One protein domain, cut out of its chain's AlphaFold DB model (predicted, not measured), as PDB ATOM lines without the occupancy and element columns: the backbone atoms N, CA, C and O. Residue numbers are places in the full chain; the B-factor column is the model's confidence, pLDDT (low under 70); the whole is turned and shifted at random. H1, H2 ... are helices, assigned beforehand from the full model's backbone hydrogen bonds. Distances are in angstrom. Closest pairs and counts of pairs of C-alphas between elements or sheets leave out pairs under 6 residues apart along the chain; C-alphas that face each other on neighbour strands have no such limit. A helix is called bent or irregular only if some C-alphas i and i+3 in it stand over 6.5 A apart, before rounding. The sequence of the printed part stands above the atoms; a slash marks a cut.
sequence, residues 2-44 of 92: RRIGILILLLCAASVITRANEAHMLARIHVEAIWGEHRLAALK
ATOM      1  N   ARG A   2     -50.796  15.403  52.266       61.22
ATOM      2  CA  ARG A   2     -49.937  16.491  51.730       61.22
ATOM      3  C   ARG A   2     -49.197  16.165  50.412       61.22
ATOM      4  O   ARG A   2     -49.055  17.035  49.566       61.22
ATOM      5  N   ARG A   3     -48.793  14.903  50.199       65.44
ATOM      6  CA  ARG A   3     -48.143  14.436  48.950       65.44
ATOM      7  C   ARG A   3     -49.094  14.349  47.746       65.44
ATOM      8  O   ARG A   3     -48.661  14.569  46.625       65.44
ATOM      9  N   ILE A   4     -50.380  14.077  47.980       69.62
ATOM     10  CA  ILE A   4     -51.401  13.963  46.922       69.62
ATOM     11  C   ILE A   4     -51.763  15.352  46.381       69.62
ATOM     12  O   ILE A   4     -51.843  15.531  45.172       69.62
ATOM     13  N   GLY A   5     -51.883  16.355  47.258       68.56
ATOM     14  CA  GLY A   5     -52.120  17.743  46.840       68.56
ATOM     15  C   GLY A   5     -50.986  18.322  45.986       68.56
ATOM     16  O   GLY A   5     -51.254  18.998  44.999       68.56
ATOM     17  N   ILE A   6     -49.727  17.998  46.307       76.81
ATOM     18  CA  ILE A   6     -48.559  18.411  45.506       76.81
ATOM     19  C   ILE A   6     -48.584  17.749  44.121       76.81
ATOM     20  O   ILE A   6     -48.313  18.414  43.124       76.81
ATOM     21  N   LEU A   7     -48.947  16.466  44.046       72.12
ATOM     22  CA  LEU A   7     -49.025  15.741  42.777       72.12
ATOM     23  C   LEU A   7     -50.111  16.319  41.854       72.12
ATOM     24  O   LEU A   7     -49.865  16.510  40.668       72.12
ATOM     25  N   ILE A   8     -51.282  16.649  42.408       75.12
ATOM     26  CA  ILE A   8     -52.387  17.273  41.663       75.12
ATOM     27  C   ILE A   8     -51.988  18.672  41.174       75.12
ATOM     28  O   ILE A   8     -52.222  19.003  40.014       75.12
ATOM     29  N   LEU A   9     -51.329  19.474  42.017       73.69
ATOM     30  CA  LEU A   9     -50.845  20.805  41.639       73.69
ATOM     31  C   LEU A   9     -49.822  20.737  40.489       73.69
ATOM     32  O   LEU A   9     -49.904  21.522  39.545       73.69
ATOM     33  N   LEU A  10     -48.892  19.776  40.536       72.38
ATOM     34  CA  LEU A  10     -47.905  19.542  39.477       72.38
ATOM     35  C   LEU A  10     -48.558  19.085  38.166       72.38
ATOM     36  O   LEU A  10     -48.167  19.554  37.099       72.38
ATOM     37  N   LEU A  11     -49.573  18.217  38.236       69.19
ATOM     38  CA  LEU A  11     -50.308  17.757  37.054       69.19
ATOM     39  C   LEU A  11     -51.069  18.909  36.378       69.19
ATOM     40  O   LEU A  11     -51.007  19.069  35.157       69.19
ATOM     41  N   CYS A  12     -51.737  19.753  37.171       63.53
ATOM     42  CA  CYS A  12     -52.418  20.944  36.670       63.53
ATOM     43  C   CYS A  12     -51.426  21.931  36.037       63.53
ATOM     44  O   CYS A  12     -51.667  22.398  34.924       63.53
ATOM     45  N   ALA A  13     -50.284  22.196  36.680       63.41
ATOM     46  CA  ALA A  13     -49.251  23.077  36.136       63.41
ATOM     47  C   ALA A  13     -48.683  22.562  34.799       63.41
ATOM     48  O   ALA A  13     -48.543  23.336  33.852       63.41
ATOM     49  N   ALA A  14     -48.433  21.253  34.679       61.72
ATOM     50  CA  ALA A  14     -47.938  20.646  33.443       61.72
ATOM     51  C   ALA A  14     -48.924  20.801  32.268       61.72
ATOM     52  O   ALA A  14     -48.503  21.086  31.147       61.72
ATOM     53  N   SER A  15     -50.232  20.680  32.525       60.62
ATOM     54  CA  SER A  15     -51.272  20.828  31.495       60.62
ATOM     55  C   SER A  15     -51.406  22.254  30.938       60.62
ATOM     56  O   SER A  15     -51.799  22.440  29.788       60.62
ATOM     57  N   VAL A  16     -51.057  23.276  31.727       63.97
ATOM     58  CA  VAL A  16     -51.056  24.680  31.282       63.97
ATOM     59  C   VAL A  16     -49.855  24.954  30.372       63.97
ATOM     60  O   VAL A  16     -49.992  25.636  29.357       63.97
ATOM     61  N   ILE A  17     -48.694  24.376  30.696       65.69
ATOM     62  CA  ILE A  17     -47.446  24.562  29.941       65.69
ATOM     63  C   ILE A  17     -47.555  23.971  28.528       65.69
ATOM     64  O   ILE A  17     -47.150  24.614  27.560       65.69
ATOM     65  N   THR A  18     -48.138  22.777  28.377       65.75
ATOM     66  CA  THR A  18     -48.291  22.129  27.062       65.75
ATOM     67  C   THR A  18     -49.215  22.912  26.130       65.75
ATOM     68  O   THR A  18     -48.862  23.138  24.973       65.75
ATOM     69  N   ARG A  19     -50.355  23.396  26.635       64.19
ATOM     70  CA  ARG A  19     -51.312  24.195  25.847       64.19
ATOM     71  C   ARG A  19     -50.737  25.553  25.439       64.19
ATOM     72  O   ARG A  19     -50.953  25.996  24.314       64.19
ATOM     73  N   ALA A  20     -49.976  26.199  26.325       64.81
ATOM     74  CA  ALA A  20     -49.288  27.448  26.003       64.81
ATOM     75  C   ALA A  20     -48.251  27.259  24.881       64.81
ATOM     76  O   ALA A  20     -48.157  28.092  23.978       64.81
ATOM     77  N   ASN A  21     -47.518  26.141  24.899       82.69
ATOM     78  CA  ASN A  21     -46.547  25.804  23.859       82.69
ATOM     79  C   ASN A  21     -47.218  25.580  22.490       82.69
ATOM     80  O   ASN A  21     -46.733  26.071  21.474       82.69
ATOM     81  N   GLU A  22     -48.363  24.895  22.457       88.81
ATOM     82  CA  GLU A  22     -49.133  24.671  21.226       88.81
ATOM     83  C   GLU A  22     -49.663  25.983  20.628       88.81
ATOM     84  O   GLU A  22     -49.460  26.248  19.441       88.81
ATOM     85  N   ALA A  23     -50.264  26.850  21.448       86.88
ATOM     86  CA  ALA A  23     -50.755  28.152  20.996       86.88
ATOM     87  C   ALA A  23     -49.625  29.024  20.423       86.88
ATOM     88  O   ALA A  23     -49.784  29.647  19.372       86.88
ATOM     89  N   HIS A  24     -48.463  29.030  21.081       88.12
ATOM     90  CA  HIS A  24     -47.292  29.761  20.605       88.12
ATOM     91  C   HIS A  24     -46.774  29.210  19.269       88.12
ATOM     92  O   HIS A  24     -46.462  29.970  18.351       88.12
ATOM     93  N   MET A  25     -46.733  27.885  19.126       93.00
ATOM     94  CA  MET A  25     -46.341  27.220  17.884       93.00
ATOM     95  C   MET A  25     -47.279  27.560  16.725       93.00
ATOM     96  O   MET A  25     -46.803  27.892  15.639       93.00
ATOM     97  N   LEU A  26     -48.594  27.527  16.952       92.88
ATOM     98  CA  LEU A  26     -49.591  27.892  15.944       92.88
ATOM     99  C   LEU A  26     -49.464  29.359  15.527       92.88
ATOM    100  O   LEU A  26     -49.465  29.653  14.332       92.88
ATOM    101  N   ALA A  27     -49.292  30.268  16.490       89.94
ATOM    102  CA  ALA A  27     -49.076  31.684  16.205       89.94
ATOM    103  C   ALA A  27     -47.829  31.894  15.333       89.94
ATOM    104  O   ALA A  27     -47.896  32.589  14.321       89.94
ATOM    105  N   ARG A  28     -46.718  31.227  15.667       91.38
ATOM    106  CA  ARG A  28     -45.480  31.285  14.880       91.38
ATOM    107  C   ARG A  28     -45.679  30.778  13.452       91.38
ATOM    108  O   ARG A  28     -45.278  31.455  12.513       91.38
ATOM    109  N   ILE A  29     -46.320  29.619  13.273       92.62
ATOM    110  CA  ILE A  29     -46.621  29.075  11.935       92.62
ATOM    111  C   ILE A  29     -47.465  30.067  11.132       92.62
ATOM    112  O   ILE A  29     -47.210  30.275   9.949       92.62
ATOM    113  N   HIS A  30     -48.447  30.700  11.769       93.44
ATOM    114  CA  HIS A  30     -49.321  31.659  11.107       93.44
ATOM    115  C   HIS A  30     -48.573  32.916  10.642       93.44
ATOM    116  O   HIS A  30     -48.755  33.347   9.504       93.44
ATOM    117  N   VAL A  31     -47.698  33.475  11.484       94.38
ATOM    118  CA  VAL A  31     -46.839  34.617  11.122       94.38
ATOM    119  C   VAL A  31     -45.978  34.269   9.909       94.38
ATOM    120  O   VAL A  31     -45.977  35.021   8.931       94.38
ATOM    121  N   GLU A  32     -45.287  33.128   9.952       94.00
ATOM    122  CA  GLU A  32     -44.443  32.656   8.848       94.00
ATOM    123  C   GLU A  32     -45.249  32.432   7.561       94.00
ATOM    124  O   GLU A  32     -44.808  32.822   6.481       94.00
ATOM    125  N   ALA A  33     -46.457  31.873   7.671       93.94
ATOM    126  CA  ALA A  33     -47.331  31.611   6.532       93.94
ATOM    127  C   ALA A  33     -47.888  32.886   5.882       93.94
ATOM    128  O   ALA A  33     -48.089  32.899   4.669       93.94
ATOM    129  N   ILE A  34     -48.154  33.944   6.658       89.38
ATOM    130  CA  ILE A  34     -48.616  35.218   6.097       89.38
ATOM    131  C   ILE A  34     -47.457  35.876   5.358       89.38
ATOM    132  O   ILE A  34     -47.485  35.921   4.134       89.38
ATOM    133  N   TRP A  35     -46.447  36.374   6.078       90.75
ATOM    134  CA  TRP A  35     -45.323  37.115   5.485       90.75
ATOM    135  C   TRP A  35     -43.995  36.974   6.258       90.75
ATOM    136  O   TRP A  35     -42.985  37.525   5.812       90.75
ATOM    137  N   GLY A  36     -43.969  36.259   7.385       93.81
ATOM    138  CA  GLY A  36     -42.824  36.178   8.293       93.81
ATOM    139  C   GLY A  36     -42.631  37.431   9.154       93.81
ATOM    140  O   GLY A  36     -43.099  38.527   8.824       93.81
ATOM    141  N   GLU A  37     -41.904  37.273  10.264       91.25
ATOM    142  CA  GLU A  37     -41.699  38.323  11.279       91.25
ATOM    143  C   GLU A  37     -41.160  39.635  10.685       91.25
ATOM    144  O   GLU A  37     -41.689  40.713  10.941       91.25
ATOM    145  N   HIS A  38     -40.146  39.560   9.819       92.00
ATOM    146  CA  HIS A  38     -39.484  40.749   9.269       92.00
ATOM    147  C   HIS A  38     -40.425  41.620   8.429       92.00
ATOM    148  O   HIS A  38     -40.414  42.847   8.539       92.00
ATOM    149  N   ARG A  39     -41.262  41.000   7.589       91.88
ATOM    150  CA  ARG A  39     -42.191  41.738   6.723       91.88
ATOM    151  C   ARG A  39     -43.376  42.278   7.518       91.88
ATOM    152  O   ARG A  39     -43.798  43.408   7.280       91.88
ATOM    153  N   LEU A  40     -43.867  41.525   8.505       90.06
ATOM    154  CA  LEU A  40     -44.906  41.997   9.428       90.06
ATOM    155  C   LEU A  40     -44.412  43.133  10.339       90.06
ATOM    156  O   LEU A  40     -45.161  44.069  10.630       90.06
ATOM    157  N   ALA A  41     -43.146  43.106  10.758       90.00
ATOM    158  CA  ALA A  41     -42.517  44.192  11.508       90.00
ATOM    159  C   ALA A  41     -42.307  45.453  10.648       90.00
ATOM    160  O   ALA A  41     -42.393  46.576  11.154       90.00
ATOM    161  N   ALA A  42     -42.078  45.288   9.340       93.44
ATOM    162  CA  ALA A  42     -41.945  46.401   8.401       93.44
ATOM    163  C   ALA A  42     -43.279  47.118   8.114       93.44
ATOM    164  O   ALA A  42     -43.267  48.301   7.762       93.44
ATOM    165  N   LEU A  43     -44.420  46.442   8.300       92.69
ATOM    166  CA  LEU A  43     -45.750  47.009   8.080       92.69
ATOM    167  C   LEU A  43     -46.018  48.174   9.047       92.69
ATOM    168  O   LEU A  43     -46.105  47.999  10.265       92.69
ATOM    169  N   LYS A  44     -46.145  49.384   8.493       95.94
ATOM    170  CA  LYS A  44     -46.376  50.614   9.273       95.94
ATOM    171  C   LYS A  44     -47.847  50.864   9.551       95.94
ATOM    172  O   LYS A  44     -48.199  51.278  10.653       95.94
TER     173      LYS A  44
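AT A GLANCE: This is residues 2 to 44 of the 92 residues of an uncharacterized protein of Opitutaceae bacterium (UniProt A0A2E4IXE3). One long, straight helix, H1, makes nearly the whole length of the model, and a short helix, H2, turns off from its far end to make a corner, like an L with one very long arm. Residues 2 to 27 of H1 stick out free, and H2 with the last residues, 43 and 44, forms a small foot at the other end. The printed part has 43 residues with two named helices, H1 then H2, and no named strand; the class is all helix. It is extended, with a radius of gyration of the C-alphas of 17.5 A, and its C-alphas span 54 by 17 by 9 A, only just a rod.

IN THESE COORDINATES: H1 holds residues 2 to 34 and measures 49.3 A from its first to its last C-alpha. It begins at C-alpha 2 at (-49.937, 16.491, 51.730) and ends at C-alpha 34 at (-48.616, 35.218, 6.097). After Trp 35, H2 holds residues 36 to 42, 10.3 A from first to last C-alpha, and ends at C-alpha 42 at (-41.945, 46.401, 8.401). Neither helix is bent.

HOW THE PARTS SIT: H1 and H2 are joined by a tight link of 1 residue. They are close but not clearly touching, with 2 pairs of C-alphas within 8 A. Their closest C-alphas, those of Val 31 and Glu 37, are 6.3 A apart. The two lines stand at a steep tilt of 67 degrees, and the helices run the same way. Their centres are 26.3 A apart. In H2 every O i to N i+4 pair is within hydrogen-bond range; in H1, 28 of 29 are.

THE WHOLE: The two C-alphas farthest apart, those of Arg 2 and Lys 44, are 54.6 A apart. The printed part has no cut. The mean pLDDT of the printed part is 80.7; 14 residues are under 70, namely residues 2 to 5 and 11 to 20, which belong to H1. The mean pLDDT is 77 for H1 and 92 for H2.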